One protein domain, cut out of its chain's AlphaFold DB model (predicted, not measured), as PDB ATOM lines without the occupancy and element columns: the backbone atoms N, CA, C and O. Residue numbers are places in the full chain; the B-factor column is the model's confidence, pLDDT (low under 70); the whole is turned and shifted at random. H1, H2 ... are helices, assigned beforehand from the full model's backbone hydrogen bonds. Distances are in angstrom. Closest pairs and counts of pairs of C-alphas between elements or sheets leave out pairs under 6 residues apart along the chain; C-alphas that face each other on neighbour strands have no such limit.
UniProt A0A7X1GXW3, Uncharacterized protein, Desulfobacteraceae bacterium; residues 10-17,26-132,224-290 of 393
ATOM      1  N   LEU A  10     158.449 223.792 197.616       38.38
ATOM      2  CA  LEU A  10     157.993 224.534 196.440       38.38
ATOM      3  C   LEU A  10     157.986 223.733 195.116       38.38
ATOM      4  O   LEU A  10     157.272 224.121 194.197       38.38
ATOM      5  N   CYS A  11     158.704 222.607 194.983       36.69
ATOM      6  CA  CYS A  11     158.540 221.724 193.808       36.69
ATOM      7  C   CYS A  11     157.304 220.826 193.906       36.69
ATOM      8  O   CYS A  11     156.745 220.442 192.886       36.69
ATOM      9  N   LEU A  12     156.805 220.637 195.124       35.66
ATOM     10  CA  LEU A  12     155.479 220.092 195.419       35.66
ATOM     11  C   LEU A  12     154.361 221.050 194.942       35.66
ATOM     12  O   LEU A  12     153.270 220.633 194.575       35.66
ATOM     13  N   ILE A  13     154.666 222.348 194.809       39.75
ATOM     14  CA  ILE A  13     153.776 223.365 194.222       39.75
ATOM     15  C   ILE A  13     153.888 223.404 192.685       39.75
ATOM     16  O   ILE A  13     152.884 223.653 192.021       39.75
ATOM     17  N   VAL A  14     155.056 223.089 192.102       37.78
ATOM     18  CA  VAL A  14     155.192 222.825 190.646       37.78
ATOM     19  C   VAL A  14     154.378 221.597 190.238       37.78
ATOM     20  O   VAL A  14     153.827 221.547 189.143       37.78
ATOM     21  N   PHE A  15     154.258 220.654 191.164       38.09
ATOM     22  CA  PHE A  15     153.446 219.470 191.017       38.09
ATOM     23  C   PHE A  15     151.930 219.775 191.003       38.09
ATOM     24  O   PHE A  15     151.241 219.389 190.065       38.09
ATOM     25  N   PHE A  16     151.388 220.498 191.990       36.84
ATOM     26  CA  PHE A  16     149.927 220.651 192.141       36.84
ATOM     27  C   PHE A  16     149.249 221.724 191.261       36.84
ATOM     28  O   PHE A  16     148.022 221.744 191.174       36.84
ATOM     29  N   SER A  17     149.989 222.642 190.626       38.12
ATOM     30  CA  SER A  17     149.387 223.859 190.035       38.12
ATOM     31  C   SER A  17     149.332 223.937 188.504       38.12
ATOM     32  O   SER A  17     148.509 224.693 187.996       38.12
ATOM     33  N   ASP A  26     142.532 211.518 188.513       51.19
ATOM     34  CA  ASP A  26     143.701 212.017 189.198       51.19
ATOM     35  C   ASP A  26     144.246 210.996 190.197       51.19
ATOM     36  O   ASP A  26     145.428 211.024 190.467       51.19
ATOM     37  N   GLU A  27     143.501 209.962 190.605       53.00
ATOM     38  CA  GLU A  27     143.960 209.034 191.650       53.00
ATOM     39  C   GLU A  27     145.312 208.353 191.349       53.00
ATOM     40  O   GLU A  27     146.140 208.238 192.238       53.00
ATOM     41  N   TYR A  28     145.620 207.921 190.121       54.91
ATOM     42  CA  TYR A  28     146.910 207.247 189.873       54.91
ATOM     43  C   TYR A  28     148.103 208.207 189.817       54.91
ATOM     44  O   TYR A  28     149.192 207.870 190.299       54.91
ATOM     45  N   VAL A  29     147.920 209.366 189.174       53.84
ATOM     46  CA  VAL A  29     148.964 210.391 189.106       53.84
ATOM     47  C   VAL A  29     149.116 210.985 190.494       53.84
ATOM     48  O   VAL A  29     150.225 210.879 190.997       53.84
ATOM     49  N   ASP A  30     148.021 211.422 191.129       57.75
ATOM     50  CA  ASP A  30     147.919 211.928 192.507       57.75
ATOM     51  C   ASP A  30     148.556 210.991 193.518       57.75
ATOM     52  O   ASP A  30     149.473 211.397 194.222       57.75
ATOM     53  N   ASN A  31     148.197 209.706 193.508       64.25
ATOM     54  CA  ASN A  31     148.842 208.733 194.387       64.25
ATOM     55  C   ASN A  31     150.349 208.637 194.102       64.25
ATOM     56  O   ASN A  31     151.141 208.470 195.022       64.25
ATOM     57  N   THR A  32     150.785 208.765 192.842       64.12
ATOM     58  CA  THR A  32     152.221 208.779 192.510       64.12
ATOM     59  C   THR A  32     152.912 210.058 193.009       64.12
ATOM     60  O   THR A  32     154.082 209.980 193.390       64.12
ATOM     61  N   ILE A  33     152.213 211.202 193.028       61.84
ATOM     62  CA  ILE A  33     152.674 212.465 193.635       61.84
ATOM     63  C   ILE A  33     152.837 212.269 195.124       61.84
ATOM     64  O   ILE A  33     153.937 212.425 195.627       61.84
ATOM     65  N   GLU A  34     151.757 211.892 195.806       67.75
ATOM     66  CA  GLU A  34     151.688 211.757 197.255       67.75
ATOM     67  C   GLU A  34     152.756 210.778 197.742       67.75
ATOM     68  O   GLU A  34     153.517 211.069 198.665       67.75
ATOM     69  N   GLU A  35     152.906 209.642 197.052       71.06
ATOM     70  CA  GLU A  35     153.994 208.701 197.301       71.06
ATOM     71  C   GLU A  35     155.370 209.355 197.115       71.06
ATOM     72  O   GLU A  35     156.256 209.155 197.949       71.06
ATOM     73  N   PHE A  36     155.573 210.127 196.043       70.25
ATOM     74  CA  PHE A  36     156.814 210.870 195.823       70.25
ATOM     75  C   PHE A  36     157.094 211.855 196.968       70.25
ATOM     76  O   PHE A  36     158.224 211.871 197.452       70.25
ATOM     77  N   GLU A  37     156.098 212.613 197.442       66.31
ATOM     78  CA  GLU A  37     156.249 213.577 198.545       66.31
ATOM     79  C   GLU A  37     156.688 212.871 199.831       66.31
ATOM     80  O   GLU A  37     157.680 213.249 200.456       66.31
ATOM     81  N   VAL A  38     156.012 211.774 200.177       77.56
ATOM     82  CA  VAL A  38     156.324 210.972 201.366       77.56
ATOM     83  C   VAL A  38     157.750 210.420 201.298       77.56
ATOM     84  O   VAL A  38     158.487 210.445 202.288       77.56
ATOM     85  N   ILE A  39     158.168 209.920 200.133       76.31
ATOM     86  CA  ILE A  39     159.524 209.393 199.942       76.31
ATOM     87  C   ILE A  39     160.556 210.526 199.974       76.31
ATOM     88  O   ILE A  39     161.641 210.344 200.526       76.31
ATOM     89  N   TYR A  40     160.232 211.692 199.421       75.19
ATOM     90  CA  TYR A  40     161.096 212.868 199.417       75.19
ATOM     91  C   TYR A  40     161.355 213.382 200.836       75.19
ATOM     92  O   TYR A  40     162.509 213.577 201.229       75.19
ATOM     93  N   ASP A  41     160.299 213.533 201.631       77.19
ATOM     94  CA  ASP A  41     160.397 213.932 203.034       77.19
ATOM     95  C   ASP A  41     161.192 212.908 203.840       77.19
ATOM     96  O   ASP A  41     162.063 213.276 204.635       77.19
ATOM     97  N   ARG A  42     160.983 211.614 203.567       81.00
ATOM     98  CA  ARG A  42     161.806 210.552 204.143       81.00
ATOM     99  C   ARG A  42     163.280 210.733 203.782       81.00
ATOM    100  O   ARG A  42     164.101 210.751 204.694       81.00
ATOM    101  N   VAL A  43     163.631 210.896 202.504       80.31
ATOM    102  CA  VAL A  43     165.027 211.089 202.064       80.31
ATOM    103  C   VAL A  43     165.658 212.293 202.758       80.31
ATOM    104  O   VAL A  43     166.759 212.167 203.284       80.31
ATOM    105  N   ASN A  44     164.963 213.430 202.833       77.44
ATOM    106  CA  ASN A  44     165.501 214.616 203.505       77.44
ATOM    107  C   ASN A  44     165.632 214.439 205.016       77.44
ATOM    108  O   ASN A  44     166.593 214.935 205.595       77.44
ATOM    109  N   SER A  45     164.718 213.707 205.656       81.62
ATOM    110  CA  SER A  45     164.816 213.407 207.088       81.62
ATOM    111  C   SER A  45     166.025 212.532 207.438       81.62
ATOM    112  O   SER A  45     166.498 212.573 208.573       81.62
ATOM    113  N   LEU A  46     166.555 211.774 206.467       83.75
ATOM    114  CA  LEU A  46     167.777 210.980 206.627       83.75
ATOM    115  C   LEU A  46     169.051 211.825 206.564       83.75
ATOM    116  O   LEU A  46     170.096 211.329 206.980       83.75
ATOM    117  N   ILE A  47     168.992 213.052 206.036       80.62
ATOM    118  CA  ILE A  47     170.145 213.947 205.903       80.62
ATOM    119  C   ILE A  47     170.247 214.785 207.186       80.62
ATOM    120  O   ILE A  47     169.456 215.713 207.376       80.62
ATOM    121  N   PRO A  48     171.196 214.491 208.095       73.38
ATOM    122  CA  PRO A  48     171.342 215.256 209.325       73.38
ATOM    123  C   PRO A  48     171.767 216.692 209.008       73.38
ATOM    124  O   PRO A  48     172.498 216.934 208.047       73.38
ATOM    125  N   ILE A  49     171.355 217.651 209.840       66.81
ATOM    126  CA  ILE A  49     171.816 219.038 209.711       66.81
ATOM    127  C   ILE A  49     173.294 219.085 210.138       66.81
ATOM    128  O   ILE A  49     173.576 218.817 211.309       66.81
ATOM    129  N   PRO A  50     174.241 219.433 209.245       60.81
ATOM    130  CA  PRO A  50     175.649 219.499 209.614       60.81
ATOM    131  C   PRO A  50     175.876 220.590 210.672       60.81
ATOM    132  O   PRO A  50     175.377 221.711 210.550       60.81
ATOM    133  N   THR A  51     176.620 220.257 211.731       52.72
ATOM    134  CA  THR A  51     176.843 221.156 212.885       52.72
ATOM    135  C   THR A  51     178.056 222.075 212.722       52.72
ATOM    136  O   THR A  51     178.083 223.139 213.334       52.72
ATOM    137  N   ASN A  52     179.022 221.713 211.868       56.47
ATOM    138  CA  ASN A  52     180.199 222.519 211.531       56.47
ATOM    139  C   ASN A  52     180.339 222.683 210.012       56.47
ATOM    140  O   ASN A  52     179.974 221.791 209.247       56.47
ATOM    141  N   PHE A  53     180.856 223.845 209.604       52.38
ATOM    142  CA  PHE A  53     180.964 224.291 208.215       52.38
ATOM    143  C   PHE A  53     181.749 223.288 207.347       52.38
ATOM    144  O   PHE A  53     182.952 223.102 207.505       52.38
ATOM    145  N   LEU A  54     180.982 222.612 206.492       58.03
ATOM    146  CA  LEU A  54     181.254 222.110 205.145       58.03
ATOM    147  C   LEU A  54     182.669 222.423 204.619       58.03
ATOM    148  O   LEU A  54     182.995 223.577 204.382       58.03
ATOM    149  N   TYR A  55     183.486 221.390 204.384       63.06
ATOM    150  CA  TYR A  55     184.789 221.468 203.701       63.06
ATOM    151  C   TYR A  55     184.635 221.968 202.244       63.06
ATOM    152  O   TYR A  55     184.739 221.179 201.310       63.06
ATOM    153  N   GLY A  56     184.291 223.240 202.024       68.38
ATOM    154  CA  GLY A  56     184.027 223.823 200.702       68.38
ATOM    155  C   GLY A  56     182.726 223.361 200.025       68.38
ATOM    156  O   GLY A  56     182.411 223.819 198.930       68.38
ATOM    157  N   LEU A  57     181.936 222.468 200.642       74.38
ATOM    158  CA  LEU A  57     180.650 222.020 200.076       74.38
ATOM    159  C   LEU A  57     179.614 223.154 200.041       74.38
ATOM    160  O   LEU A  57     178.749 223.169 199.175       74.38
ATOM    161  N   ASP A  58     179.712 224.127 200.941       72.50
ATOM    162  CA  ASP A  58     178.921 225.355 200.924       72.50
ATOM    163  C   ASP A  58     179.222 226.223 199.693       72.50
ATOM    164  O   ASP A  58     178.292 226.735 199.073       72.50
ATOM    165  N   GLU A  59     180.492 226.338 199.296       78.06
ATOM    166  CA  GLU A  59     180.890 227.029 198.067       78.06
ATOM    167  C   GLU A  59     180.366 226.289 196.836       78.06
ATOM    168  O   GLU A  59     179.853 226.917 195.913       78.06
ATOM    169  N   ILE A  60     180.427 224.954 196.837       78.38
ATOM    170  CA  ILE A  60     179.866 224.116 195.770       78.38
ATOM    171  C   ILE A  60     178.349 224.296 195.671       78.38
ATOM    172  O   ILE A  60     177.835 224.478 194.569       78.38
ATOM    173  N   VAL A  61     177.637 224.308 196.803       73.69
ATOM    174  CA  VAL A  61     176.193 224.581 196.846       73.69
ATOM    175  C   VAL A  61     175.907 225.975 196.282       73.69
ATOM    176  O   VAL A  61     175.140 226.083 195.329       73.69
ATOM    177  N   GLN A  62     176.593 227.022 196.746       73.31
ATOM    178  CA  GLN A  62     176.406 228.393 196.246       73.31
ATOM    179  C   GLN A  62     176.720 228.537 194.747       73.31
ATOM    180  O   GLN A  62     175.990 229.203 194.012       73.31
ATOM    181  N   GLN A  63     177.792 227.904 194.263       73.00
ATOM    182  CA  GLN A  63     178.142 227.890 192.839       73.00
ATOM    183  C   GLN A  63     177.114 227.114 192.012       73.00
ATOM    184  O   GLN A  63     176.815 227.491 190.873       73.00
ATOM    185  N   SER A  64     176.552 226.042 192.571       69.44
ATOM    186  CA  SER A  64     175.497 225.270 191.923       69.44
ATOM    187  C   SER A  64     174.180 226.043 191.849       69.44
ATOM    188  O   SER A  64     173.483 225.938 190.845       69.44
ATOM    189  N   GLU A  65     173.876 226.886 192.835       67.12
ATOM    190  CA  GLU A  65     172.687 227.750 192.867       67.12
ATOM    191  C   GLU A  65     172.797 228.953 191.911       67.12
ATOM    192  O   GLU A  65     171.817 229.657 191.662       67.12
ATOM    193  N   SER A  66     173.976 229.199 191.331       66.06
ATOM    194  CA  SER A  66     174.166 230.288 190.376       66.06
ATOM    195  C   SER A  66     173.406 230.029 189.065       66.06
ATOM    196  O   SER A  66     173.493 228.952 188.470       66.06
ATOM    197  N   VAL A  67     172.694 231.054 188.579       57.31
ATOM    198  CA  VAL A  67     171.806 230.987 187.399       57.31
ATOM    199  C   VAL A  67     172.537 230.548 186.120       57.31
ATOM    200  O   VAL A  67     171.926 229.955 185.241       57.31
ATOM    201  N   ASN A  68     173.850 230.783 186.025       60.69
ATOM    202  CA  ASN A  68     174.638 230.475 184.825       60.69
ATOM    203  C   ASN A  68     175.233 229.055 184.821       60.69
ATOM    204  O   ASN A  68     175.910 228.678 183.861       60.69
ATOM    205  N   THR A  69     175.050 228.273 185.888       62.34
ATOM    206  CA  THR A  69     175.666 226.947 186.006       62.34
ATOM    207  C   THR A  69     174.773 225.896 185.337       62.34
ATOM    208  O   THR A  69     173.651 225.646 185.765       62.34
ATOM    209  N   THR A  70     175.263 225.239 184.286       67.62
ATOM    210  CA  THR A  70     174.540 224.148 183.600       67.62
ATOM    211  C   THR A  70     174.420 222.897 184.477       67.62
ATOM    212  O   THR A  70     175.284 222.647 185.315       67.62
ATOM    213  N   VAL A  71     173.419 222.038 184.233       68.50
ATOM    214  CA  VAL A  71     173.260 220.733 184.924       68.50
ATOM    215  C   VAL A  71     174.554 219.910 184.886       68.50
ATOM    216  O   VAL A  71     174.954 219.318 185.886       68.50
ATOM    217  N   PHE A  72     175.253 219.923 183.747       70.81
ATOM    218  CA  PHE A  72     176.550 219.266 183.586       70.81
ATOM    219  C   PHE A  72     177.634 219.860 184.500       70.81
ATOM    220  O   PHE A  72     178.357 219.118 185.161       70.81
ATOM    221  N   GLN A  73     177.745 221.189 184.567       74.56
ATOM    222  CA  GLN A  73     178.707 221.859 185.448       74.56
ATOM    223  C   GLN A  73     178.388 221.603 186.919       74.56
ATOM    224  O   GLN A  73     179.286 221.232 187.669       74.56
ATOM    225  N   LYS A  74     177.117 221.720 187.317       74.94
ATOM    226  CA  LYS A  74     176.677 221.428 188.684       74.94
ATOM    227  C   LYS A  74     177.004 219.975 189.065       74.94
ATOM    228  O   LYS A  74     177.626 219.754 190.098       74.94
ATOM    229  N   LYS A  75     176.704 218.994 188.196       76.50
ATOM    230  CA  LYS A  75     177.106 217.584 188.381       76.50
ATOM    231  C   LYS A  75     178.609 217.462 188.638       76.50
ATOM    232  O   LYS A  75     179.018 216.774 189.569       76.50
ATOM    233  N   ASN A  76     179.430 218.107 187.813       79.50
ATOM    234  CA  ASN A  76     180.882 218.011 187.932       79.50
ATOM    235  C   ASN A  76     181.404 218.624 189.234       79.50
ATOM    236  O   ASN A  76     182.302 218.043 189.831       79.50
ATOM    237  N   LEU A  77     180.830 219.738 189.699       82.69
ATOM    238  CA  LEU A  77     181.205 220.361 190.971       82.69
ATOM    239  C   LEU A  77     181.001 219.398 192.152       82.69
ATOM    240  O   LEU A  77     181.938 219.145 192.906       82.69
ATOM    241  N   TYR A  78     179.820 218.782 192.258       82.12
ATOM    242  CA  TYR A  78     179.551 217.792 193.307       82.12
ATOM    243  C   TYR A  78     180.416 216.534 193.174       82.12
ATOM    244  O   TYR A  78     180.888 216.000 194.174       82.12
ATOM    245  N   MET A  79     180.670 216.069 191.949       80.56
ATOM    246  CA  MET A  79     181.519 214.899 191.695       80.56
ATOM    247  C   MET A  79     182.990 215.124 192.057       80.56
ATOM    248  O   MET A  79     183.638 214.219 192.591       80.56
ATOM    249  N   LEU A  80     183.519 216.312 191.760       83.62
ATOM    250  CA  LEU A  80     184.872 216.710 192.142       83.62
ATOM    251  C   LEU A  80     184.979 216.790 193.660       83.62
ATOM    252  O   LEU A  80     185.852 216.147 194.236       83.62
ATOM    253  N   TRP A  81     184.020 217.462 194.301       86.69
ATOM    254  CA  TRP A  81     183.972 217.561 195.753       86.69
ATOM    255  C   TRP A  81     183.912 216.187 196.431       86.69
ATOM    256  O   TRP A  81     184.706 215.912 197.323       86.69
ATOM    257  N   LEU A  82     183.034 215.282 195.972       83.94
ATOM    258  CA  LEU A  82     182.943 213.912 196.498       83.94
ATOM    259  C   LEU A  82     184.279 213.171 196.385       83.94
ATOM    260  O   LEU A  82     184.677 212.462 197.306       83.94
ATOM    261  N   SER A  83     184.975 213.336 195.259       82.31
ATOM    262  CA  SER A  83     186.265 212.686 195.022       82.31
ATOM    263  C   SER A  83     187.348 213.218 195.963       82.31
ATOM    264  O   SER A  83     188.103 212.432 196.534       82.31
ATOM    265  N   GLU A  84     187.414 214.537 196.148       83.56
ATOM    266  CA  GLU A  84     188.361 215.188 197.059       83.56
ATOM    267  C   GLU A  84     188.067 214.856 198.522       83.56
ATOM    268  O   GLU A  84     188.986 214.541 199.278       83.56
ATOM    269  N   PHE A  85     186.788 214.859 198.906       84.31
ATOM    270  CA  PHE A  85     186.340 214.499 200.245       84.31
ATOM    271  C   PHE A  85     186.818 213.098 200.626       84.31
ATOM    272  O   PHE A  85     187.476 212.948 201.649       84.31
ATOM    273  N   ILE A  86     186.571 212.090 199.782       80.06
ATOM    274  CA  ILE A  86     186.994 210.704 200.048       80.06
ATOM    275  C   ILE A  86     188.522 210.616 200.158       80.06
ATOM    276  O   ILE A  86     189.040 210.017 201.095       80.06
ATOM    277  N   GLN A  87     189.256 211.243 199.232       80.94
ATOM    278  CA  GLN A  87     190.722 211.193 199.222       80.94
ATOM    279  C   GLN A  87     191.365 211.852 200.445       80.94
ATOM    280  O   GLN A  87     192.406 211.387 200.908       80.94
ATOM    281  N   ASN A  88     190.809 212.966 200.917       78.88
ATOM    282  CA  ASN A  88     191.333 213.684 202.075       78.88
ATOM    283  C   ASN A  88     190.900 213.012 203.377       78.88
ATOM    284  O   ASN A  88     191.726 212.844 204.271       78.88
ATOM    285  N   HIS A  89     189.650 212.548 203.443       79.56
ATOM    286  CA  HIS A  89     189.129 211.789 204.574       79.56
ATOM    287  C   HIS A  89     189.975 210.538 204.817       79.56
ATOM    288  O   HIS A  89     190.550 210.428 205.892       79.56
ATOM    289  N   ASP A  90     190.215 209.704 203.799       71.75
ATOM    290  CA  ASP A  90     191.021 208.478 203.929       71.75
ATOM    291  C   ASP A  90     192.482 208.734 204.370       71.75
ATOM    292  O   ASP A  90     193.125 207.846 204.937       71.75
ATOM    293  N   LYS A  91     193.036 209.930 204.120       73.50
ATOM    294  CA  LYS A  91     194.384 210.314 204.584       73.50
ATOM    295  C   LYS A  91     194.402 210.744 206.046       73.50
ATOM    296  O   LYS A  91     195.412 210.553 206.718       73.50
ATOM    297  N   GLU A  92     193.326 211.370 206.511       73.50
ATOM    298  CA  GLU A  92     193.242 211.947 207.851       73.50
ATOM    299  C   GLU A  92     192.619 210.979 208.863       73.50
ATOM    300  O   GLU A  92     193.058 210.944 210.016       73.50
ATOM    301  N   ARG A  93     191.592 210.213 208.465       70.75
ATOM    302  CA  ARG A  93     190.797 209.329 209.332       70.75
ATOM    303  C   ARG A  93     190.176 208.165 208.557       70.75
ATOM    304  O   ARG A  93     189.583 208.340 207.507       70.75
ATOM    305  N   SER A  94     190.182 206.976 209.151       75.56
ATOM    306  CA  SER A  94     189.569 205.768 208.576       75.56
ATOM    307  C   SER A  94     188.141 205.497 209.076       75.56
ATOM    308  O   SER A  94     187.718 204.348 209.121       75.56
ATOM    309  N   TYR A  95     187.387 206.510 209.518       78.81
ATOM    310  CA  TYR A  95     186.008 206.325 209.994       78.81
ATOM    311  C   TYR A  95     185.137 207.562 209.746       78.81
ATOM    312  O   TYR A  95     185.624 208.689 209.742       78.81
ATOM    313  N   LEU A  96     183.835 207.342 209.544       82.38
ATOM    314  CA  LEU A  96     182.844 208.396 209.295       82.38
ATOM    315  C   LEU A  96     182.222 208.898 210.597       82.38
ATOM    316  O   LEU A  96     181.559 208.122 211.292       82.38
ATOM    317  N   THR A  97     182.359 210.194 210.866       82.62
ATOM    318  CA  THR A  97     181.590 210.882 211.913       82.62
ATOM    319  C   THR A  97     180.168 211.217 211.451       82.62
ATOM    320  O   THR A  97     179.844 211.133 210.261       82.62
ATOM    321  N   GLU A  98     179.308 211.652 212.372       80.94
ATOM    322  CA  GLU A  98     177.974 212.172 212.026       80.94
ATOM    323  C   GLU A  98     178.040 213.366 211.048       80.94
ATOM    324  O   GLU A  98     177.255 213.432 210.100       80.94
ATOM    325  N   ASN A  99     179.014 214.272 211.206       82.94
ATOM    326  CA  ASN A  99     179.195 215.416 210.300       82.94
ATOM    327  C   ASN A  99     179.725 215.000 208.919       82.94
ATOM    328  O   ASN A  99     179.259 215.524 207.907       82.94
ATOM    329  N   ASP A 100     180.663 214.049 208.862       83.75
ATOM    330  CA  ASP A 100     181.160 213.494 207.592       83.75
ATOM    331  C   ASP A 100     180.013 212.866 206.801       83.75
ATOM    332  O   ASP A 100     179.864 213.087 205.600       83.75
ATOM    333  N   THR A 101     179.157 212.134 207.512       85.12
ATOM    334  CA  THR A 101     177.974 211.484 206.952       85.12
ATOM    335  C   THR A 101     176.970 212.506 206.440       85.12
ATOM    336  O   THR A 101     176.475 212.353 205.330       85.12
ATOM    337  N   ALA A 102     176.702 213.575 207.194       82.81
ATOM    338  CA  ALA A 102     175.824 214.650 206.745       82.81
ATOM    339  C   ALA A 102     176.328 215.309 205.452       82.81
ATOM    340  O   ALA A 102     175.576 215.420 204.485       82.81
ATOM    341  N   ASN A 103     177.611 215.676 205.396       82.56
ATOM    342  CA  ASN A 103     178.212 216.300 204.215       82.56
ATOM    343  C   ASN A 103     178.175 215.366 202.999       82.56
ATOM    344  O   ASN A 103     177.817 215.778 201.895       82.56
ATOM    345  N   LEU A 104     178.495 214.090 203.219       84.19
ATOM    346  CA  LEU A 104     178.431 213.061 202.194       84.19
ATOM    347  C   LEU A 104     177.003 212.909 201.657       84.19
ATOM    348  O   LEU A 104     176.805 212.948 200.447       84.19
ATOM    349  N   LEU A 105     175.999 212.797 202.530       83.88
ATOM    350  CA  LEU A 105     174.600 212.654 202.129       83.88
ATOM    351  C   LEU A 105     174.071 213.884 201.375       83.88
ATOM    352  O   LEU A 105     173.360 213.710 200.391       83.88
ATOM    353  N   VAL A 106     174.459 215.107 201.755       79.88
ATOM    354  CA  VAL A 106     174.122 216.332 200.999       79.88
ATOM    355  C   VAL A 106     174.699 216.281 199.584       79.88
ATOM    356  O   VAL A 106     173.987 216.535 198.611       79.88
ATOM    357  N   ALA A 107     175.977 215.927 199.446       79.50
ATOM    358  CA  ALA A 107     176.626 215.847 198.143       79.50
ATOM    359  C   ALA A 107     176.063 214.708 197.278       79.50
ATOM    360  O   ALA A 107     175.895 214.874 196.069       79.50
ATOM    361  N   LEU A 108     175.711 213.569 197.879       80.38
ATOM    362  CA  LEU A 108     175.049 212.465 197.181       80.38
ATOM    363  C   LEU A 108     173.628 212.835 196.755       80.38
ATOM    364  O   LEU A 108     173.220 212.453 195.664       80.38
ATOM    365  N   ASN A 109     172.917 213.644 197.544       77.88
ATOM    366  CA  ASN A 109     171.587 214.154 197.208       77.88
ATOM    367  C   ASN A 109     171.592 215.280 196.170       77.88
ATOM    368  O   ASN A 109     170.531 215.750 195.766       77.88
ATOM    369  N   SER A 110     172.768 215.674 195.678       73.81
ATOM    370  CA  SER A 110     172.895 216.712 194.657       73.81
ATOM    371  C   SER A 110     172.104 216.437 193.387       73.81
ATOM    372  O   SER A 110     171.600 217.377 192.779       73.81
ATOM    373  N   TRP A 111     171.929 215.167 193.005       71.31
ATOM    374  CA  TRP A 111     171.100 214.812 191.855       71.31
ATOM    375  C   TRP A 111     169.671 215.345 192.001       71.31
ATOM    376  O   TRP A 111     169.114 215.826 191.023       71.31
ATOM    377  N   ALA A 112     169.096 215.344 193.205       68.81
ATOM    378  CA  ALA A 112     167.757 215.873 193.420       68.81
ATOM    379  C   ALA A 112     167.715 217.388 193.150       68.81
ATOM    380  O   ALA A 112     166.810 217.850 192.459       68.81
ATOM    381  N   TYR A 113     168.733 218.146 193.584       62.72
ATOM    382  CA  TYR A 113     168.847 219.589 193.315       62.72
ATOM    383  C   TYR A 113     169.031 219.893 191.820       62.72
ATOM    384  O   TYR A 113     168.373 220.776 191.275       62.72
ATOM    385  N   LEU A 114     169.876 219.121 191.125       63.03
ATOM    386  CA  LEU A 114     170.088 219.251 189.675       63.03
ATOM    387  C   LEU A 114     168.784 219.134 188.883       63.03
ATOM    388  O   LEU A 114     168.579 219.823 187.887       63.03
ATOM    389  N   TYR A 115     167.925 218.221 189.321       65.62
ATOM    390  CA  TYR A 115     166.665 217.904 188.671       65.62
ATOM    391  C   TYR A 115     165.573 218.899 189.037       65.62
ATOM    392  O   TYR A 115     164.763 219.271 188.189       65.62
ATOM    393  N   GLN A 116     165.585 219.361 190.283       58.66
ATOM    394  CA  GLN A 116     164.709 220.408 190.774       58.66
ATOM    395  C   GLN A 116     164.785 221.665 189.899       58.66
ATOM    396  O   GLN A 116     163.752 222.233 189.539       58.66
ATOM    397  N   ASP A 117     165.993 222.072 189.512       58.41
ATOM    398  CA  ASP A 117     166.192 223.245 188.661       58.41
ATOM    399  C   ASP A 117     165.631 223.057 187.252       58.41
ATOM    400  O   ASP A 117     164.961 223.949 186.740       58.41
ATOM    401  N   VAL A 118     165.845 221.888 186.643       57.22
ATOM    402  CA  VAL A 118     165.326 221.572 185.300       57.22
ATOM    403  C   VAL A 118     163.798 221.632 185.271       57.22
ATOM    404  O   VAL A 118     163.208 222.218 184.365       57.22
ATOM    405  N   LEU A 119     163.142 221.054 186.277       55.97
ATOM    406  CA  LEU A 119     161.680 221.074 186.381       55.97
ATOM    407  C   LEU A 119     161.144 222.472 186.682       55.97
ATOM    408  O   LEU A 119     160.121 222.875 186.133       55.97
ATOM    409  N   SER A 120     161.835 223.220 187.544       55.12
ATOM    410  CA  SER A 120     161.460 224.597 187.871       55.12
ATOM    411  C   SER A 120     161.529 225.496 186.634       55.12
ATOM    412  O   SER A 120     160.634 226.312 186.424       55.12
ATOM    413  N   GLN A 121     162.535 225.288 185.779       56.38
ATOM    414  CA  GLN A 121     162.663 225.958 184.482       56.38
ATOM    415  C   GLN A 121     161.531 225.562 183.523       56.38
ATOM    416  O   GLN A 121     160.905 226.439 182.932       56.38
ATOM    417  N   LEU A 122     161.199 224.267 183.423       53.03
ATOM    418  CA  LEU A 122     160.067 223.783 182.616       53.03
ATOM    419  C   LEU A 122     158.753 224.459 183.018       53.03
ATOM    420  O   LEU A 122     158.020 224.935 182.152       53.03
ATOM    421  N   ARG A 123     158.485 224.566 184.324       52.62
ATOM    422  CA  ARG A 123     157.300 225.250 184.856       52.62
ATOM    423  C   ARG A 123     157.248 226.715 184.466       52.62
ATOM    424  O   ARG A 123     156.224 227.162 183.956       52.62
ATOM    425  N   GLU A 124     158.316 227.458 184.762       55.50
ATOM    426  CA  GLU A 124     158.356 228.903 184.523       55.50
ATOM    427  C   GLU A 124     158.016 229.205 183.061       55.50
ATOM    428  O   GLU A 124     157.335 230.181 182.746       55.50
ATOM    429  N   SER A 125     158.443 228.323 182.169       54.47
ATOM    430  CA  SER A 125     158.192 228.449 180.748       54.47
ATOM    431  C   SER A 125     156.759 228.097 180.368       54.47
ATOM    432  O   SER A 125     156.139 228.895 179.673       54.47
ATOM    433  N   ILE A 126     156.185 227.000 180.873       51.53
ATOM    434  CA  ILE A 126     154.762 226.668 180.649       51.53
ATOM    435  C   ILE A 126     153.846 227.813 181.131       51.53
ATOM    436  O   ILE A 126     153.049 228.325 180.345       51.53
ATOM    437  N   GLU A 127     154.017 228.295 182.369       52.91
ATOM    438  CA  GLU A 127     153.181 229.364 182.956       52.91
ATOM    439  C   GLU A 127     153.258 230.681 182.160       52.91
ATOM    440  O   GLU A 127     152.258 231.388 181.973       52.91
ATOM    441  N   LYS A 128     154.448 231.026 181.651       56.09
ATOM    442  CA  LYS A 128     154.639 232.206 180.794       56.09
ATOM    443  C   LYS A 128     153.860 232.105 179.485       56.09
ATOM    444  O   LYS A 128     153.375 233.129 178.994       56.09
ATOM    445  N   TYR A 129     153.748 230.911 178.905       52.31
ATOM    446  CA  TYR A 129     153.057 230.715 177.630       52.31
ATOM    447  C   TYR A 129     151.532 230.675 177.771       52.31
ATOM    448  O   TYR A 129     150.842 231.104 176.849       52.31
ATOM    449  N   GLU A 130     151.002 230.255 178.920       48.88
ATOM    450  CA  GLU A 130     149.557 230.279 179.195       48.88
ATOM    451  C   GLU A 130     149.008 231.694 179.432       48.88
ATOM    452  O   GLU A 130     147.847 231.979 179.137       48.88
ATOM    453  N   THR A 131     149.836 232.604 179.953       42.47
ATOM    454  CA  THR A 131     149.387 233.917 180.451       42.47
ATOM    455  C   THR A 131     149.719 235.107 179.546       42.47
ATOM    456  O   THR A 131     149.208 236.205 179.780       42.47
ATOM    457  N   SER A 132     150.541 234.940 178.504       37.22
ATOM    458  CA  SER A 132     151.025 236.061 177.684       37.22
ATOM    459  C   SER A 132     150.658 235.959 176.198       37.22
ATOM    460  O   SER A 132     150.723 234.901 175.576       37.22
ATOM    461  N   TYR A 224     164.284 216.821 171.068       81.00
ATOM    462  CA  TYR A 224     165.234 217.459 171.970       81.00
ATOM    463  C   TYR A 224     164.866 217.210 173.432       81.00
ATOM    464  O   TYR A 224     165.761 216.923 174.225       81.00
ATOM    465  N   MET A 225     163.577 217.215 173.782       81.38
ATOM    466  CA  MET A 225     163.151 216.898 175.146       81.38
ATOM    467  C   MET A 225     163.455 215.445 175.535       81.38
ATOM    468  O   MET A 225     163.941 215.193 176.638       81.38
ATOM    469  N   ILE A 226     163.259 214.481 174.627       81.88
ATOM    470  CA  ILE A 226     163.649 213.078 174.858       81.88
ATOM    471  C   ILE A 226     165.161 212.968 175.087       81.88
ATOM    472  O   ILE A 226     165.613 212.215 175.952       81.88
ATOM    473  N   ARG A 227     165.967 213.730 174.343       80.00
ATOM    474  CA  ARG A 227     167.420 213.761 174.539       80.00
ATOM    475  C   ARG A 227     167.798 214.296 175.924       80.00
ATOM    476  O   ARG A 227     168.647 213.690 176.581       80.00
ATOM    477  N   GLU A 228     167.173 215.384 176.376       75.44
ATOM    478  CA  GLU A 228     167.394 215.928 177.725       75.44
ATOM    479  C   GLU A 228     166.965 214.924 178.803       75.44
ATOM    480  O   GLU A 228     167.718 214.662 179.738       75.44
ATOM    481  N   TYR A 229     165.824 214.256 178.624       77.56
ATOM    482  CA  TYR A 229     165.373 213.177 179.503       77.56
ATOM    483  C   TYR A 229     166.391 212.033 179.625       77.56
ATOM    484  O   TYR A 229     166.720 211.595 180.728       77.56
ATOM    485  N   VAL A 230     166.959 211.575 178.507       78.50
ATOM    486  CA  VAL A 230     168.002 210.536 178.515       78.50
ATOM    487  C   VAL A 230     169.274 211.031 179.215       78.50
ATOM    488  O   VAL A 230     169.916 210.273 179.946       78.50
ATOM    489  N   PHE A 231     169.668 212.292 179.017       75.38
ATOM    490  CA  PHE A 231     170.821 212.884 179.705       75.38
ATOM    491  C   PHE A 231     170.624 212.924 181.226       75.38
ATOM    492  O   PHE A 231     171.533 212.574 181.988       75.38
ATOM    493  N   ILE A 232     169.421 213.307 181.642       73.25
ATOM    494  CA  ILE A 232     168.954 213.296 183.019       73.25
ATOM    495  C   ILE A 232     169.111 211.873 183.567       73.25
ATOM    496  O   ILE A 232     169.993 211.654 184.392       73.25
ATOM    497  N   GLN A 233     168.414 210.867 183.030       75.19
ATOM    498  CA  GLN A 233     168.525 209.472 183.498       75.19
ATOM    499  C   GLN A 233     169.975 208.977 183.648       75.19
ATOM    500  O   GLN A 233     170.344 208.425 184.687       75.19
ATOM    501  N   ASN A 234     170.825 209.227 182.648       75.88
ATOM    502  CA  ASN A 234     172.241 208.850 182.697       75.88
ATOM    503  C   ASN A 234     172.997 209.529 183.849       75.88
ATOM    504  O   ASN A 234     173.908 208.939 184.432       75.88
ATOM    505  N   THR A 235     172.639 210.769 184.182       72.38
ATOM    506  CA  THR A 235     173.228 211.508 185.300       72.38
ATOM    507  C   THR A 235     172.872 210.874 186.636       72.38
ATOM    508  O   THR A 235     173.787 210.630 187.425       72.38
ATOM    509  N   PHE A 236     171.601 210.531 186.871       76.88
ATOM    510  CA  PHE A 236     171.209 209.812 188.085       76.88
ATOM    511  C   PHE A 236     171.920 208.465 188.207       76.88
ATOM    512  O   PHE A 236     172.550 208.210 189.229       76.88
ATOM    513  N   TYR A 237     171.894 207.620 187.170       78.44
ATOM    514  CA  TYR A 237     172.530 206.300 187.253       78.44
ATOM    515  C   TYR A 237     174.048 206.394 187.460       78.44
ATOM    516  O   TYR A 237     174.610 205.645 188.255       78.44
ATOM    517  N   SER A 238     174.702 207.377 186.836       75.56
ATOM    518  CA  SER A 238     176.116 207.674 187.082       75.56
ATOM    519  C   SER A 238     176.387 208.080 188.535       75.56
ATOM    520  O   SER A 238     177.415 207.682 189.078       75.56
ATOM    521  N   LEU A 239     175.511 208.878 189.155       72.38
ATOM    522  CA  LEU A 239     175.648 209.289 190.555       72.38
ATOM    523  C   LEU A 239     175.345 208.126 191.504       72.38
ATOM    524  O   LEU A 239     176.120 207.878 192.420       72.38
ATOM    525  N   ARG A 240     174.307 207.335 191.226       77.50
ATOM    526  CA  ARG A 240     173.968 206.106 191.958       77.50
ATOM    527  C   ARG A 240     175.137 205.121 192.000       77.50
ATOM    528  O   ARG A 240     175.440 204.569 193.056       77.50
ATOM    529  N   ASP A 241     175.829 204.916 190.882       81.12
ATOM    530  CA  ASP A 241     177.011 204.047 190.827       81.12
ATOM    531  C   ASP A 241     178.145 204.548 191.730       81.12
ATOM    532  O   ASP A 241     178.829 203.750 192.379       81.12
ATOM    533  N   VAL A 242     178.337 205.865 191.798       75.75
ATOM    534  CA  VAL A 242     179.309 206.506 192.694       75.75
ATOM    535  C   VAL A 242     178.884 206.321 194.148       75.75
ATOM    536  O   VAL A 242     179.684 205.844 194.952       75.75
ATOM    537  N   THR A 243     177.613 206.566 194.472       74.25
ATOM    538  CA  THR A 243     177.031 206.320 195.799       74.25
ATOM    539  C   THR A 243     177.236 204.872 196.251       74.25
ATOM    540  O   THR A 243     177.660 204.612 197.378       74.25
ATOM    541  N   ASN A 244     177.012 203.909 195.356       78.50
ATOM    542  CA  ASN A 244     177.219 202.489 195.633       78.50
ATOM    543  C   ASN A 244     178.692 202.148 195.897       78.50
ATOM    544  O   ASN A 244     178.983 201.324 196.766       78.50
ATOM    545  N   LYS A 245     179.633 202.768 195.173       83.19
ATOM    546  CA  LYS A 245     181.077 202.602 195.418       83.19
ATOM    547  C   LYS A 245     181.486 203.172 196.774       83.19
ATOM    548  O   LYS A 245     182.182 202.486 197.515       83.19
ATOM    549  N   ILE A 246     181.002 204.364 197.113       76.38
ATOM    550  CA  ILE A 246     181.233 205.022 198.407       76.38
ATOM    551  C   ILE A 246     180.713 204.152 199.552       76.38
ATOM    552  O   ILE A 246     181.440 203.867 200.500       76.38
ATOM    553  N   SER A 247     179.479 203.655 199.434       73.81
ATOM    554  CA  SER A 247     178.900 202.745 200.423       73.81
ATOM    555  C   SER A 247     179.737 201.475 200.575       73.81
ATOM    556  O   SER A 247     180.058 201.084 201.693       73.81
ATOM    557  N   LYS A 248     180.154 200.833 199.474       81.38
ATOM    558  CA  LYS A 248     181.028 199.645 199.525       81.38
ATOM    559  C   LYS A 248     182.374 199.926 200.196       81.38
ATOM    560  O   LYS A 248     182.807 199.106 200.998       81.38
ATOM    561  N   HIS A 249     183.001 201.061 199.885       81.56
ATOM    562  CA  HIS A 249     184.266 201.490 200.483       81.56
ATOM    563  C   HIS A 249     184.147 201.592 202.001       81.56
ATOM    564  O   HIS A 249     184.790 200.826 202.714       81.56
ATOM    565  N   TYR A 250     183.235 202.425 202.503       76.50
ATOM    566  CA  TYR A 250     183.072 202.601 203.947       76.50
ATOM    567  C   TYR A 250     182.566 201.333 204.647       76.50
ATOM    568  O   TYR A 250     182.994 201.042 205.757       76.50
ATOM    569  N   ASN A 251     181.761 200.499 203.977       73.88
ATOM    570  CA  ASN A 251     181.415 199.168 204.485       73.88
ATOM    571  C   ASN A 251     182.631 198.253 204.680       73.88
ATOM    572  O   ASN A 251     182.615 197.422 205.581       73.88
ATOM    573  N   SER A 252     183.659 198.361 203.836       75.12
ATOM    574  CA  SER A 252     184.860 197.521 203.929       75.12
ATOM    575  C   SER A 252     185.803 197.930 205.064       75.12
ATOM    576  O   SER A 252     186.638 197.131 205.478       75.12
ATOM    577  N   ILE A 253     185.633 199.146 205.591       73.19
ATOM    578  CA  ILE A 253     186.455 199.719 206.664       73.19
ATOM    579  C   ILE A 253     185.861 199.418 208.060       73.19
ATOM    580  O   ILE A 253     186.515 199.646 209.076       73.19
ATOM    581  N   LEU A 254     184.668 198.806 208.136       64.88
ATOM    582  CA  LEU A 254     184.067 198.304 209.380       64.88
ATOM    583  C   LEU A 254     184.979 197.269 210.058       64.88
ATOM    584  O   LEU A 254     184.907 196.071 209.785       64.88
ATOM    585  N   SER A 255     185.808 197.724 210.997       58.06
ATOM    586  CA  SER A 255     186.556 196.851 211.896       58.06
ATOM    587  C   SER A 255     185.904 196.867 213.283       58.06
ATOM    588  O   SER A 255     185.708 197.919 213.886       58.06
ATOM    589  N   TYR A 256     185.521 195.687 213.779       55.19
ATOM    590  CA  TYR A 256     184.735 195.488 215.011       55.19
ATOM    591  C   TYR A 256     185.447 195.903 216.319       55.19
ATOM    592  O   TYR A 256     184.852 195.792 217.387       55.19
ATOM    593  N   ASN A 257     186.698 196.372 216.248       53.06
ATOM    594  CA  ASN A 257     187.592 196.545 217.397       53.06
ATOM    595  C   ASN A 257     187.951 198.009 217.716       53.06
ATOM    596  O   ASN A 257     188.905 198.237 218.453       53.06
ATOM    597  N   ASP A 258     187.223 198.987 217.174       63.56
ATOM    598  CA  ASP A 258     187.539 200.412 217.337       63.56
ATOM    599  C   ASP A 258     186.511 201.126 218.234       63.56
ATOM    600  O   ASP A 258     185.308 200.871 218.121       63.56
ATOM    601  N   ASP A 259     186.943 202.058 219.088       67.06
ATOM    602  CA  ASP A 259     186.050 202.823 219.984       67.06
ATOM    603  C   ASP A 259     184.997 203.634 219.192       67.06
ATOM    604  O   ASP A 259     183.899 203.919 219.675       67.06
ATOM    605  N   ASN A 260     185.297 203.923 217.921       73.69
ATOM    606  CA  ASN A 260     184.430 204.625 216.974       73.69
ATOM    607  C   ASN A 260     183.452 203.705 216.212       73.69
ATOM    608  O   ASN A 260     182.637 204.187 215.420       73.69
ATOM    609  N   TYR A 261     183.485 202.386 216.443       78.19
ATOM    610  CA  TYR A 261     182.693 201.392 215.705       78.19
ATOM    611  C   TYR A 261     181.189 201.693 215.718       78.19
ATOM    612  O   TYR A 261     180.503 201.562 214.702       78.19
ATOM    613  N   LYS A 262     180.656 202.129 216.866       80.88
ATOM    614  CA  LYS A 262     179.222 202.410 217.026       80.88
ATOM    615  C   LYS A 262     178.768 203.612 216.196       80.88
ATOM    616  O   LYS A 262     177.683 203.563 215.623       80.88
ATOM    617  N   GLU A 263     179.564 204.677 216.147       81.31
ATOM    618  CA  GLU A 263     179.268 205.864 215.333       81.31
ATOM    619  C   GLU A 263     179.402 205.531 213.844       81.31
ATOM    620  O   GLU A 263     178.458 205.724 213.083       81.31
ATOM    621  N   HIS A 264     180.499 204.881 213.454       83.88
ATOM    622  CA  HIS A 264     180.733 204.449 212.077       83.88
ATOM    623  C   HIS A 264     179.635 203.509 211.544       83.88
ATOM    624  O   HIS A 264     179.154 203.670 210.423       83.88
ATOM    625  N   SER A 265     179.180 202.554 212.363       82.31
ATOM    626  CA  SER A 265     178.089 201.642 212.010       82.31
ATOM    627  C   SER A 265     176.756 202.374 211.806       82.31
ATOM    628  O   SER A 265     176.027 202.062 210.860       82.31
ATOM    629  N   LYS A 266     176.443 203.379 212.638       85.56
ATOM    630  CA  LYS A 266     175.262 204.236 212.440       85.56
ATOM    631  C   LYS A 266     175.348 205.000 211.120       85.56
ATOM    632  O   LYS A 266     174.398 204.952 210.343       85.56
ATOM    633  N   SER A 267     176.489 205.631 210.849       85.88
ATOM    634  CA  SER A 267     176.761 206.371 209.613       85.88
ATOM    635  C   SER A 267     176.561 205.507 208.366       85.88
ATOM    636  O   SER A 267     175.881 205.895 207.418       85.88
ATOM    637  N   ILE A 268     177.071 204.276 208.391       84.69
ATOM    638  CA  ILE A 268     176.899 203.310 207.301       84.69
ATOM    639  C   ILE A 268     175.439 202.907 207.108       84.69
ATOM    640  O   ILE A 268     174.975 202.806 205.970       84.69
ATOM    641  N   ASN A 269     174.705 202.668 208.195       86.00
ATOM    642  CA  ASN A 269     173.287 202.328 208.104       86.00
ATOM    643  C   ASN A 269     172.473 203.483 207.507       86.00
ATOM    644  O   ASN A 269     171.638 203.225 206.642       86.00
ATOM    645  N   LEU A 270     172.775 204.733 207.874       86.56
ATOM    646  CA  LEU A 270     172.163 205.919 207.267       86.56
ATOM    647  C   LEU A 270     172.446 206.002 205.762       86.56
ATOM    648  O   LEU A 270     171.525 206.211 204.979       86.56
ATOM    649  N   ILE A 271     173.687 205.755 205.328       85.19
ATOM    650  CA  ILE A 271     174.044 205.730 203.897       85.19
ATOM    651  C   ILE A 271     173.276 204.631 203.147       85.19
ATOM    652  O   ILE A 271     172.805 204.853 202.031       85.19
ATOM    653  N   ARG A 272     173.123 203.440 203.740       84.06
ATOM    654  CA  ARG A 272     172.345 202.342 203.137       84.06
ATOM    655  C   ARG A 272     170.867 202.699 203.009       84.06
ATOM    656  O   ARG A 272     170.277 202.457 201.958       84.06
ATOM    657  N   GLU A 273     170.281 203.273 204.056       87.25
ATOM    658  CA  GLU A 273     168.880 203.689 204.040       87.25
ATOM    659  C   GLU A 273     168.638 204.825 203.037       87.25
ATOM    660  O   GLU A 273     167.639 204.811 202.310       87.25
ATOM    661  N   TYR A 274     169.597 205.749 202.922       87.44
ATOM    662  CA  TYR A 274     169.595 206.795 201.908       87.44
ATOM    663  C   TYR A 274     169.610 206.217 200.489       87.44
ATOM    664  O   TYR A 274     168.782 206.622 199.682       87.44
ATOM    665  N   ILE A 275     170.477 205.245 200.176       83.88
ATOM    666  CA  ILE A 275     170.539 204.629 198.834       83.88
ATOM    667  C   ILE A 275     169.186 204.047 198.429       83.88
ATOM    668  O   ILE A 275     168.687 204.335 197.344       83.88
ATOM    669  N   VAL A 276     168.575 203.257 199.316       85.12
ATOM    670  CA  VAL A 276     167.273 202.627 199.050       85.12
ATOM    671  C   VAL A 276     166.189 203.687 198.844       85.12
ATOM    672  O   VAL A 276     165.403 203.597 197.900       85.12
ATOM    673  N   SER A 277     166.161 204.709 199.701       84.56
ATOM    674  CA  SER A 277     165.148 205.768 199.645       84.56
ATOM    675  C   SER A 277     165.335 206.680 198.426       84.56
ATOM    676  O   SER A 277     164.362 207.039 197.773       84.56
ATOM    677  N   SER A 278     166.581 206.995 198.066       82.94
ATOM    678  CA  SER A 278     166.949 207.786 196.887       82.94
ATOM    679  C   SER A 278     166.631 207.053 195.581       82.94
ATOM    680  O   SER A 278     166.161 207.678 194.631       82.94
ATOM    681  N   ASP A 279     166.854 205.737 195.516       83.75
ATOM    682  CA  ASP A 279     166.472 204.918 194.360       83.75
ATOM    683  C   ASP A 279     164.954 204.906 194.166       83.75
ATOM    684  O   ASP A 279     164.456 205.048 193.047       83.75
ATOM    685  N   LEU A 280     164.211 204.758 195.264       82.81
ATOM    686  CA  LEU A 280     162.757 204.800 195.238       82.81
ATOM    687  C   LEU A 280     162.243 206.186 194.814       82.81
ATOM    688  O   LEU A 280     161.349 206.265 193.970       82.81
ATOM    689  N   LEU A 281     162.851 207.260 195.330       80.25
ATOM    690  CA  LEU A 281     162.539 208.641 194.955       80.25
ATOM    691  C   LEU A 281     162.713 208.859 193.448       80.25
ATOM    692  O   LEU A 281     161.813 209.372 192.781       80.25
ATOM    693  N   PHE A 282     163.839 208.408 192.889       78.81
ATOM    694  CA  PHE A 282     164.104 208.526 191.459       78.81
ATOM    695  C   PHE A 282     163.118 207.724 190.608       78.81
ATOM    696  O   PHE A 282     162.667 208.220 189.583       78.81
ATOM    697  N   LYS A 283     162.733 206.508 191.019       78.94
ATOM    698  CA  LYS A 283     161.729 205.716 190.284       78.94
ATOM    699  C   LYS A 283     160.389 206.439 190.182       78.94
ATOM    700  O   LYS A 283     159.769 206.429 189.120       78.94
ATOM    701  N   LYS A 284     159.937 207.066 191.272       75.12
ATOM    702  CA  LYS A 284     158.699 207.858 191.270       75.12
ATOM    703  C   LYS A 284     158.840 209.091 190.377       75.12
ATOM    704  O   LYS A 284     157.970 209.335 189.547       75.12
ATOM    705  N   PHE A 285     159.973 209.786 190.452       74.56
ATOM    706  CA  PHE A 285     160.276 210.902 189.555       74.56
ATOM    707  C   PHE A 285     160.297 210.505 188.065       74.56
ATOM    708  O   PHE A 285     159.706 211.190 187.229       74.56
ATOM    709  N   ASP A 286     160.962 209.399 187.723       76.62
ATOM    710  CA  ASP A 286     161.057 208.875 186.354       76.62
ATOM    711  C   ASP A 286     159.667 208.573 185.792       76.62
ATOM    712  O   ASP A 286     159.347 208.948 184.665       76.62
ATOM    713  N   LYS A 287     158.821 207.960 186.624       74.38
ATOM    714  CA  LYS A 287     157.422 207.671 186.328       74.38
ATOM    715  C   LYS A 287     156.662 208.962 185.977       74.38
ATOM    716  O   LYS A 287     156.104 209.053 184.888       74.38
ATOM    717  N   ILE A 288     156.714 209.984 186.829       69.25
ATOM    718  CA  ILE A 288     156.077 211.292 186.580       69.25
ATOM    719  C   ILE A 288     156.598 211.940 185.286       69.25
ATOM    720  O   ILE A 288     155.824 212.403 184.456       69.25
ATOM    721  N   SER A 289     157.914 211.937 185.079       73.38
ATOM    722  CA  SER A 289     158.539 212.578 183.915       73.38
ATOM    723  C   SER A 289     158.111 211.944 182.592       73.38
ATOM    724  O   SER A 289     157.921 212.650 181.600       73.38
ATOM    725  N   ARG A 290     157.931 210.617 182.568       75.06
ATOM    726  CA  ARG A 290     157.499 209.902 181.361       75.06
ATOM    727  C   ARG A 290     156.119 210.334 180.886       75.06
ATOM    728  O   ARG A 290     155.933 210.463 179.682       75.06
TER     729      ARG A 290
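AT A GLANCE: This is residues 10 to 17, 26 to 132 and 224 to 290 of the 393 residues of an uncharacterized protein of Desulfobacteraceae bacterium (UniProt A0A7X1GXW3). An elongated bundle of aligned helices is built along a long helical hairpin, H7 and H8, with H4 beside H5 and the near part of H6, and with H5 and H6 following each other along the bundle's length. The shorter H3 packs on H4, H2 packs on the later part of H8, and H1 packs on H6. The printed part has 182 residues with eight named helices, H1 to H8 in chain order, and no named strand; its class is all helix. It is compact, with a radius of gyration of the C-alphas of 17.9 A, and spans 64 by 37 by 29 A.

IN THESE COORDINATES: H8, the longest helix, holds residues 261 to 290 and is 43.4 A long, from C-alpha 261 at (182.693, 201.392, 215.705) to C-alpha 290 at (157.499, 209.902, 181.361). H7, residues 224 to 252, measures 42.5 A. H4 is residues 71 to 92, 31.7 A; H5 is residues 98 to 108, 15.1 A; H6 is residues 110 to 131, 32.4 A. H2 is residues 27 to 45, 26.3 A, and H3 is residues 57 to 64, 10.2 A. H1, residues 11 to 17, is 10.1 A long and begins with C-alpha 11 at (158.540, 221.724, 193.808).

HOW THE PARTS SIT: H4, H5, H6, H7 and H8 form a bundle, helices set side by side. H7 and H8 are a hairpin: they touch, the closest C-alphas being those of Ser 247 and Ile 271, 6.7 A apart, and run opposite ways at a shallow tilt of 15 degrees. H5 touches H8 at Thr 101 and Ser 267, their closest C-alphas, 5.9 A apart. H6 touches H7 with residues 111 to 115 alone; the C-alphas of Trp 111 and Phe 236 are closest, 6.3 A. H4 touches H6, closest at the C-alphas of Val 71 and Leu 114, 5.9 A. H5 and H6 meet only through their link. H3 and H4 are a hairpin, closest at the C-alphas of Ser 64 and Lys 74, 5.2 A. H2 touches H8, closest at the C-alphas of Phe 36 and Lys 284, 5.8 A, and is apart from H7. H1 touches H6, closest at the C-alphas of Val 14 and Arg 123, 6.6 A. Every O i to N i+4 pair is within hydrogen-bond range in H1, H2, H3, H5, H7 and H8; H4 and H6 each have 17 of 18.

THE WHOLE: The C-alphas of Ser 132 and Asn 257 are the two farthest apart, 66.9 A. Residues 18 to 25 and 133 to 223 are not printed, with C-alpha gaps of 13.2 A and 24.1 A. The link from H2 to H3 is long. Mean pLDDT of the printed part is 71.2; 62 residues are under 70, among them residues 10 to 17 and 112 to 132.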